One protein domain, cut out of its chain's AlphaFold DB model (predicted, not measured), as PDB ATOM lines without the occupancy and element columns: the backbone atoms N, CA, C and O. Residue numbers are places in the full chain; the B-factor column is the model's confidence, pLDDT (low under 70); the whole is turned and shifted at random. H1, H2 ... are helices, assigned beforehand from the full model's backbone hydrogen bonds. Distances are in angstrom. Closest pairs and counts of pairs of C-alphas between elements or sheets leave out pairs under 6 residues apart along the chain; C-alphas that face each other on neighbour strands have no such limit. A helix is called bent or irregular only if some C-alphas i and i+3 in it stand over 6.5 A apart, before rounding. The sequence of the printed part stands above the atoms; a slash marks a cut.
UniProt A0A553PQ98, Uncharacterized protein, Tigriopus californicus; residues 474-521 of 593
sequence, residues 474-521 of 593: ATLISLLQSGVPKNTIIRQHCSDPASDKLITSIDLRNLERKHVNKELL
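AT A GLANCE: This is residues 474 to 521 of the 593 residues of an uncharacterized protein of Tigriopus californicus (UniProt A0A553PQ98). What does the domain look like? A short helical hairpin, H1 and H2, packs on one side of a longer helix, H3: H1 lies across H3, and H2 meets H3 at residues 505 to 508 alone. The link between H2 and H3 sticks out at one end with residues 495 to 500. What is it made of, and how large is it? The printed part has 48 residues with three named helices, in the order H1, H2, H3, and no named strand; the class is all helix. It is compact, with a radius of gyration of the C-alphas of 10.8 A, yet its outline is a rod spanning 37 by 16 by 16 A.

IN THESE COORDINATES: Where is the longest helix? H3 holds residues 505 to 519, from C-alpha 505 at (21.084, -18.386, 6.073) to C-alpha 519 at (3.495, -9.240, 11.866), 20.7 A. It is neither bent nor irregular, but only just: C-alphas 514 and 517 are 6.4 A apart. Where are the other two? H1 is residues 474 to 481, 10.4 A from first to last C-alpha, with C-alpha 474 at (15.714, -3.154, 5.086). H2 is residues 486 to 494, 11.8 A long.

HOW THE PARTS SIT: How does H1 stand to H3? They touch, with the C-alphas of Gln 481 and Val 516 closest at 6.1 A. Their lines are about perpendicular at 71 degrees, only just past a steep tilt. How does H2 stand to H3? H3 touches H2 with residues 505 to 508 alone, and the closest C-alphas, of Lys 486 and Leu 508, are 6.8 A apart. They run opposite ways at a steep tilt of 57 degrees. How do H1 and H2 meet? They form a helical hairpin and only just touch, with 3 pairs of C-alphas within 8 A, the closest being those of Leu 480 and Lys 486 at 7.5 A. They run opposite ways at a shallow tilt of 24 degrees. What do the backbones show? Every O i to N i+4 pair is within hydrogen-bond range in H1 and H2, and 8 of 11 are in H3. The helix packing is mostly crossed, with lines at large angles to each other, but only just: 1 of 3 touching pairs is at a shallow tilt.

THE WHOLE: How far does it reach? The two C-alphas farthest apart, those of Pro 497 and Leu 521, are 36.7 A apart. Is the printed part continuous? It has no cut; the link from H1 to H2 is tight, and that from H2 to H3 is short. Where is confidence low? The mean pLDDT of the printed part is 89.0, and residues 518 to 521, of which 518 and 519 belong to H3, are under 70.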
ATOM      1  N   ALA A 474      17.062  -3.518   5.512       94.19
ATOM      2  CA  ALA A 474      15.714  -3.154   5.086       94.19
ATOM      3  C   ALA A 474      15.346  -3.848   3.768       94.19
ATOM      4  O   ALA A 474      14.285  -4.463   3.693       94.19
ATOM      5  N   THR A 475      16.259  -3.861   2.791       94.69
ATOM      6  CA  THR A 475      16.093  -4.602   1.531       94.69
ATOM      7  C   THR A 475      15.884  -6.097   1.777       94.69
ATOM      8  O   THR A 475      14.917  -6.670   1.287       94.69
ATOM      9  N   LEU A 476      16.721  -6.724   2.611       96.19
ATOM     10  CA  LEU A 476      16.585  -8.141   2.968       96.19
ATOM     11  C   LEU A 476      15.242  -8.443   3.647       96.19
ATOM     12  O   LEU A 476      14.649  -9.485   3.391       96.19
ATOM     13  N   ILE A 477      14.763  -7.552   4.523       95.75
ATOM     14  CA  ILE A 477      13.450  -7.704   5.164       95.75
ATOM     15  C   ILE A 477      12.331  -7.601   4.127       95.75
ATOM     16  O   ILE A 477      11.447  -8.448   4.148       95.75
ATOM     17  N   SER A 478      12.392  -6.627   3.217       95.94
ATOM     18  CA  SER A 478      11.401  -6.467   2.148       95.94
ATOM     19  C   SER A 478      11.339  -7.705   1.248       95.94
ATOM     20  O   SER A 478      10.255  -8.239   1.042       95.94
ATOM     21  N   LEU A 479      12.486  -8.248   0.821       96.19
ATOM     22  CA  LEU A 479      12.542  -9.490   0.039       96.19
ATOM     23  C   LEU A 479      11.933 -10.683   0.796       96.19
ATOM     24  O   LEU A 479      11.191 -11.474   0.216       96.19
ATOM     25  N   LEU A 480      12.213 -10.804   2.100       96.19
ATOM     26  CA  LEU A 480      11.620 -11.847   2.942       96.19
ATOM     27  C   LEU A 480      10.100 -11.669   3.103       96.19
ATOM     28  O   LEU A 480       9.379 -12.662   3.083       96.19
ATOM     29  N   GLN A 481       9.610 -10.434   3.254       93.38
ATOM     30  CA  GLN A 481       8.174 -10.129   3.337       93.38
ATOM     31  C   GLN A 481       7.448 -10.433   2.022       93.38
ATOM     32  O   GLN A 481       6.324 -10.919   2.051       93.38
ATOM     33  N   SER A 482       8.109 -10.233   0.879       94.25
ATOM     34  CA  SER A 482       7.597 -10.611  -0.444       94.25
ATOM     35  C   SER A 482       7.682 -12.118  -0.740       94.25
ATOM     36  O   SER A 482       7.357 -12.537  -1.846       94.25
ATOM     37  N   GLY A 483       8.133 -12.945   0.211       94.50
ATOM     38  CA  GLY A 483       8.195 -14.401   0.053       94.50
ATOM     39  C   GLY A 483       9.359 -14.907  -0.806       94.50
ATOM     40  O   GLY A 483       9.364 -16.075  -1.196       94.50
ATOM     41  N   VAL A 484      10.364 -14.071  -1.091       95.62
ATOM     42  CA  VAL A 484      11.525 -14.489  -1.888       95.62
ATOM     43  C   VAL A 484      12.311 -15.574  -1.131       95.62
ATOM     44  O   VAL A 484      12.678 -15.373   0.033       95.62
ATOM     45  N   PRO A 485      12.623 -16.727  -1.760       96.75
ATOM     46  CA  PRO A 485      13.353 -17.797  -1.092       96.75
ATOM     47  C   PRO A 485      14.729 -17.344  -0.587       96.75
ATOM     48  O   PRO A 485      15.510 -16.731  -1.315       96.75
ATOM     49  N   LYS A 486      15.079 -17.728   0.648       97.06
ATOM     50  CA  LYS A 486      16.362 -17.371   1.292       97.06
ATOM     51  C   LYS A 486      17.583 -17.716   0.436       97.06
ATOM     52  O   LYS A 486      18.531 -16.944   0.405       97.06
ATOM     53  N   ASN A 487      17.553 -18.847  -0.272       96.19
ATOM     54  CA  ASN A 487      18.648 -19.260  -1.153       96.19
ATOM     55  C   ASN A 487      18.826 -18.301  -2.339       96.19
ATOM     56  O   ASN A 487      19.958 -18.029  -2.722       96.19
ATOM     57  N   THR A 488      17.733 -17.757  -2.883       96.62
ATOM     58  CA  THR A 488      17.767 -16.746  -3.949       96.62
ATOM     59  C   THR A 488      18.360 -15.438  -3.432       96.62
ATOM     60  O   THR A 488      19.269 -14.902  -4.056       96.62
ATOM     61  N   ILE A 489      17.928 -14.988  -2.246       95.75
ATOM     62  CA  ILE A 489      18.466 -13.787  -1.585       95.75
ATOM     63  C   ILE A 489      19.977 -13.931  -1.336       95.75
ATOM     64  O   ILE A 489      20.736 -13.009  -1.622       95.75
ATOM     65  N   ILE A 490      20.424 -15.089  -0.830       95.38
ATOM     66  CA  ILE A 490      21.850 -15.370  -0.598       95.38
ATOM     67  C   ILE A 490      22.619 -15.342  -1.918       95.38
ATOM     68  O   ILE A 490      23.633 -14.665  -1.987       95.38
ATOM     69  N   ARG A 491      22.146 -16.015  -2.979       94.25
ATOM     70  CA  ARG A 491      22.838 -16.001  -4.282       94.25
ATOM     71  C   ARG A 491      22.970 -14.586  -4.844       94.25
ATOM     72  O   ARG A 491      24.055 -14.227  -5.280       94.25
ATOM     73  N   GLN A 492      21.908 -13.781  -4.790       93.31
ATOM     74  CA  GLN A 492      21.935 -12.399  -5.280       93.31
ATOM     75  C   GLN A 492      22.910 -11.525  -4.483       93.31
ATOM     76  O   GLN A 492      23.723 -10.829  -5.076       93.31
ATOM     77  N   HIS A 493      22.881 -11.598  -3.149       89.56
ATOM     78  CA  HIS A 493      23.745 -10.763  -2.310       89.56
ATOM     79  C   HIS A 493      25.185 -11.271  -2.172       89.56
ATOM     80  O   HIS A 493      26.073 -10.466  -1.923       89.56
ATOM     81  N   CYS A 494      25.438 -12.573  -2.312       86.06
ATOM     82  CA  CYS A 494      26.794 -13.134  -2.287       86.06
ATOM     83  C   CYS A 494      27.511 -13.033  -3.637       86.06
ATOM     84  O   CYS A 494      28.725 -13.198  -3.665       86.06
ATOM     85  N   SER A 495      26.787 -12.782  -4.733       85.50
ATOM     86  CA  SER A 495      27.398 -12.561  -6.051       85.50
ATOM     87  C   SER A 495      27.861 -11.118  -6.256       85.50
ATOM     88  O   SER A 495      28.526 -10.842  -7.246       85.50
ATOM     89  N   ASP A 496      27.511 -10.203  -5.347       86.69
ATOM     90  CA  ASP A 496      27.940  -8.808  -5.403       86.69
ATOM     91  C   ASP A 496      29.333  -8.657  -4.759       86.69
ATOM     92  O   ASP A 496      29.444  -8.736  -3.529       86.69
ATOM     93  N   PRO A 497      30.403  -8.430  -5.550       81.38
ATOM     94  CA  PRO A 497      31.751  -8.266  -5.015       81.38
ATOM     95  C   PRO A 497      31.896  -7.006  -4.148       81.38
ATOM     96  O   PRO A 497      32.850  -6.918  -3.380       81.38
ATOM     97  N   ALA A 498      30.962  -6.048  -4.228       82.50
ATOM     98  CA  ALA A 498      30.968  -4.847  -3.396       82.50
ATOM     99  C   ALA A 498      30.396  -5.085  -1.983       82.50
ATOM    100  O   ALA A 498      30.465  -4.208  -1.119       82.50
ATOM    101  N   SER A 499      29.815  -6.257  -1.710       82.75
ATOM    102  CA  SER A 499      29.224  -6.540  -0.406       82.75
ATOM    103  C   SER A 499      30.280  -6.990   0.601       82.75
ATOM    104  O   SER A 499      30.576  -8.179   0.712       82.75
ATOM    105  N   ASP A 500      30.808  -6.076   1.431       83.06
ATOM    106  CA  ASP A 500      31.874  -6.516   2.351       83.06
ATOM    107  C   ASP A 500      31.382  -7.520   3.425       83.06
ATOM    108  O   ASP A 500      32.199  -8.170   4.069       83.06
ATOM    109  N   LYS A 501      30.059  -7.664   3.658       88.38
ATOM    110  CA  LYS A 501      29.509  -8.656   4.604       88.38
ATOM    111  C   LYS A 501      28.794  -9.794   3.873       88.38
ATOM    112  O   LYS A 501      27.684  -9.609   3.382       88.38
ATOM    113  N   LEU A 502      29.317 -11.009   4.025       90.81
ATOM    114  CA  LEU A 502      28.633 -12.239   3.619       90.81
ATOM    115  C   LEU A 502      27.327 -12.447   4.410       90.81
ATOM    116  O   LEU A 502      27.331 -12.559   5.641       90.81
ATOM    117  N   ILE A 503      26.199 -12.495   3.696       93.31
ATOM    118  CA  ILE A 503      24.874 -12.759   4.267       93.31
ATOM    119  C   ILE A 503      24.656 -14.267   4.380       93.31
ATOM    120  O   ILE A 503      24.656 -14.986   3.385       93.31
ATOM    121  N   THR A 504      24.425 -14.755   5.598       92.88
ATOM    122  CA  THR A 504      24.223 -16.188   5.848       92.88
ATOM    123  C   THR A 504      22.742 -16.565   5.953       92.88
ATOM    124  O   THR A 504      21.871 -15.741   6.244       92.88
ATOM    125  N   SER A 505      22.435 -17.857   5.816       93.44
ATOM    126  CA  SER A 505      21.084 -18.386   6.073       93.44
ATOM    127  C   SER A 505      20.612 -18.140   7.515       93.44
ATOM    128  O   SER A 505      19.415 -17.952   7.762       93.44
ATOM    129  N   ILE A 506      21.547 -18.086   8.470       91.56
ATOM    130  CA  ILE A 506      21.287 -17.769   9.879       91.56
ATOM    131  C   ILE A 506      20.866 -16.305  10.028       91.56
ATOM    132  O   ILE A 506      19.913 -16.020  10.760       91.56
ATOM    133  N   ASP A 507      21.531 -15.382   9.325       93.25
ATOM    134  CA  ASP A 507      21.158 -13.966   9.315       93.25
ATOM    135  C   ASP A 507      19.717 -13.783   8.825       93.25
ATOM    136  O   ASP A 507      18.903 -13.179   9.528       93.25
ATOM    137  N   LEU A 508      19.370 -14.375   7.677       96.50
ATOM    138  CA  LEU A 508      18.020 -14.288   7.109       96.50
ATOM    139  C   LEU A 508      16.962 -14.908   8.028       96.50
ATOM    140  O   LEU A 508      15.919 -14.302   8.259       96.50
ATOM    141  N   ARG A 509      17.240 -16.074   8.630       94.25
ATOM    142  CA  ARG A 509      16.342 -16.709   9.612       94.25
ATOM    143  C   ARG A 509      16.109 -15.816  10.835       94.25
ATOM    144  O   ARG A 509      14.995 -15.740  11.352       94.25
ATOM    145  N   ASN A 510      17.151 -15.138  11.316       92.62
ATOM    146  CA  ASN A 510      17.042 -14.214  12.443       92.62
ATOM    147  C   ASN A 510      16.250 -12.950  12.078       92.62
ATOM    148  O   ASN A 510      15.494 -12.450  12.915       92.62
ATOM    149  N   LEU A 511      16.412 -12.436  10.854       94.56
ATOM    150  CA  LEU A 511      15.634 -11.307  10.341       94.56
ATOM    151  C   LEU A 511      14.155 -11.668  10.203       94.56
ATOM    152  O   LEU A 511      13.320 -10.972  10.779       94.56
ATOM    153  N   GLU A 512      13.849 -12.786   9.549       94.38
ATOM    154  CA  GLU A 512      12.496 -13.321   9.374       94.38
ATOM    155  C   GLU A 512      11.792 -13.518  10.722       94.38
ATOM    156  O   GLU A 512      10.745 -12.924  10.973       94.38
ATOM    157  N   ARG A 513      12.418 -14.240  11.664       91.12
ATOM    158  CA  ARG A 513      11.854 -14.454  13.007       91.12
ATOM    159  C   ARG A 513      11.563 -13.141  13.737       91.12
ATOM    160  O   ARG A 513      10.620 -13.064  14.524       91.12
ATOM    161  N   LYS A 514      12.414 -12.128  13.558       90.56
ATOM    162  CA  LYS A 514      12.324 -10.871  14.309       90.56
ATOM    163  C   LYS A 514      11.343  -9.875  13.698       90.56
ATOM    164  O   LYS A 514      10.765  -9.106  14.466       90.56
ATOM    165  N   HIS A 515      11.231  -9.842  12.377       89.12
ATOM    166  CA  HIS A 515      10.538  -8.785  11.644       89.12
ATOM    167  C   HIS A 515       9.321  -9.305  10.878       89.12
ATOM    168  O   HIS A 515       8.266  -8.705  11.005       89.12
ATOM    169  N   VAL A 516       9.425 -10.450  10.204       86.69
ATOM    170  CA  VAL A 516       8.329 -11.018   9.399       86.69
ATOM    171  C   VAL A 516       7.347 -11.782  10.286       86.69
ATOM    172  O   VAL A 516       6.158 -11.486  10.332       86.69
ATOM    173  N   ASN A 517       7.851 -12.689  11.127       78.69
ATOM    174  CA  ASN A 517       6.981 -13.513  11.971       78.69
ATOM    175  C   ASN A 517       6.299 -12.711  13.086       78.69
ATOM    176  O   ASN A 517       5.356 -13.207  13.684       78.69
ATOM    177  N   LYS A 518       6.756 -11.490  13.393       67.12
ATOM    178  CA  LYS A 518       6.070 -10.622  14.362       67.12
ATOM    179  C   LYS A 518       4.780 -10.021  13.816       67.12
ATOM    180  O   LYS A 518       3.862  -9.825  14.604       67.12
ATOM    181  N   GLU A 519       4.705  -9.760  12.515       57.03
ATOM    182  CA  GLU A 519       3.495  -9.240  11.866       57.03
ATOM    183  C   GLU A 519       2.432 -10.326  11.671       57.03
ATOM    184  O   GLU A 519       1.252 -10.012  11.629       57.03
ATOM    185  N   LEU A 520       2.828 -11.605  11.692       55.00
ATOM    186  CA  LEU A 520       1.926 -12.761  11.801       55.00
ATOM    187  C   LEU A 520       1.551 -13.112  13.262       55.00
ATOM    188  O   LEU A 520       0.805 -14.058  13.501       55.00
ATOM    189  N   LEU A 521       2.028 -12.342  14.256       51.25
ATOM    190  CA  LEU A 521       1.687 -12.483  15.682       51.25
ATOM    191  C   LEU A 521       0.770 -11.374  16.281       51.25
ATOM    192  O   LEU A 521       0.911 -11.125  17.490       51.25
TER     193      LEU A 521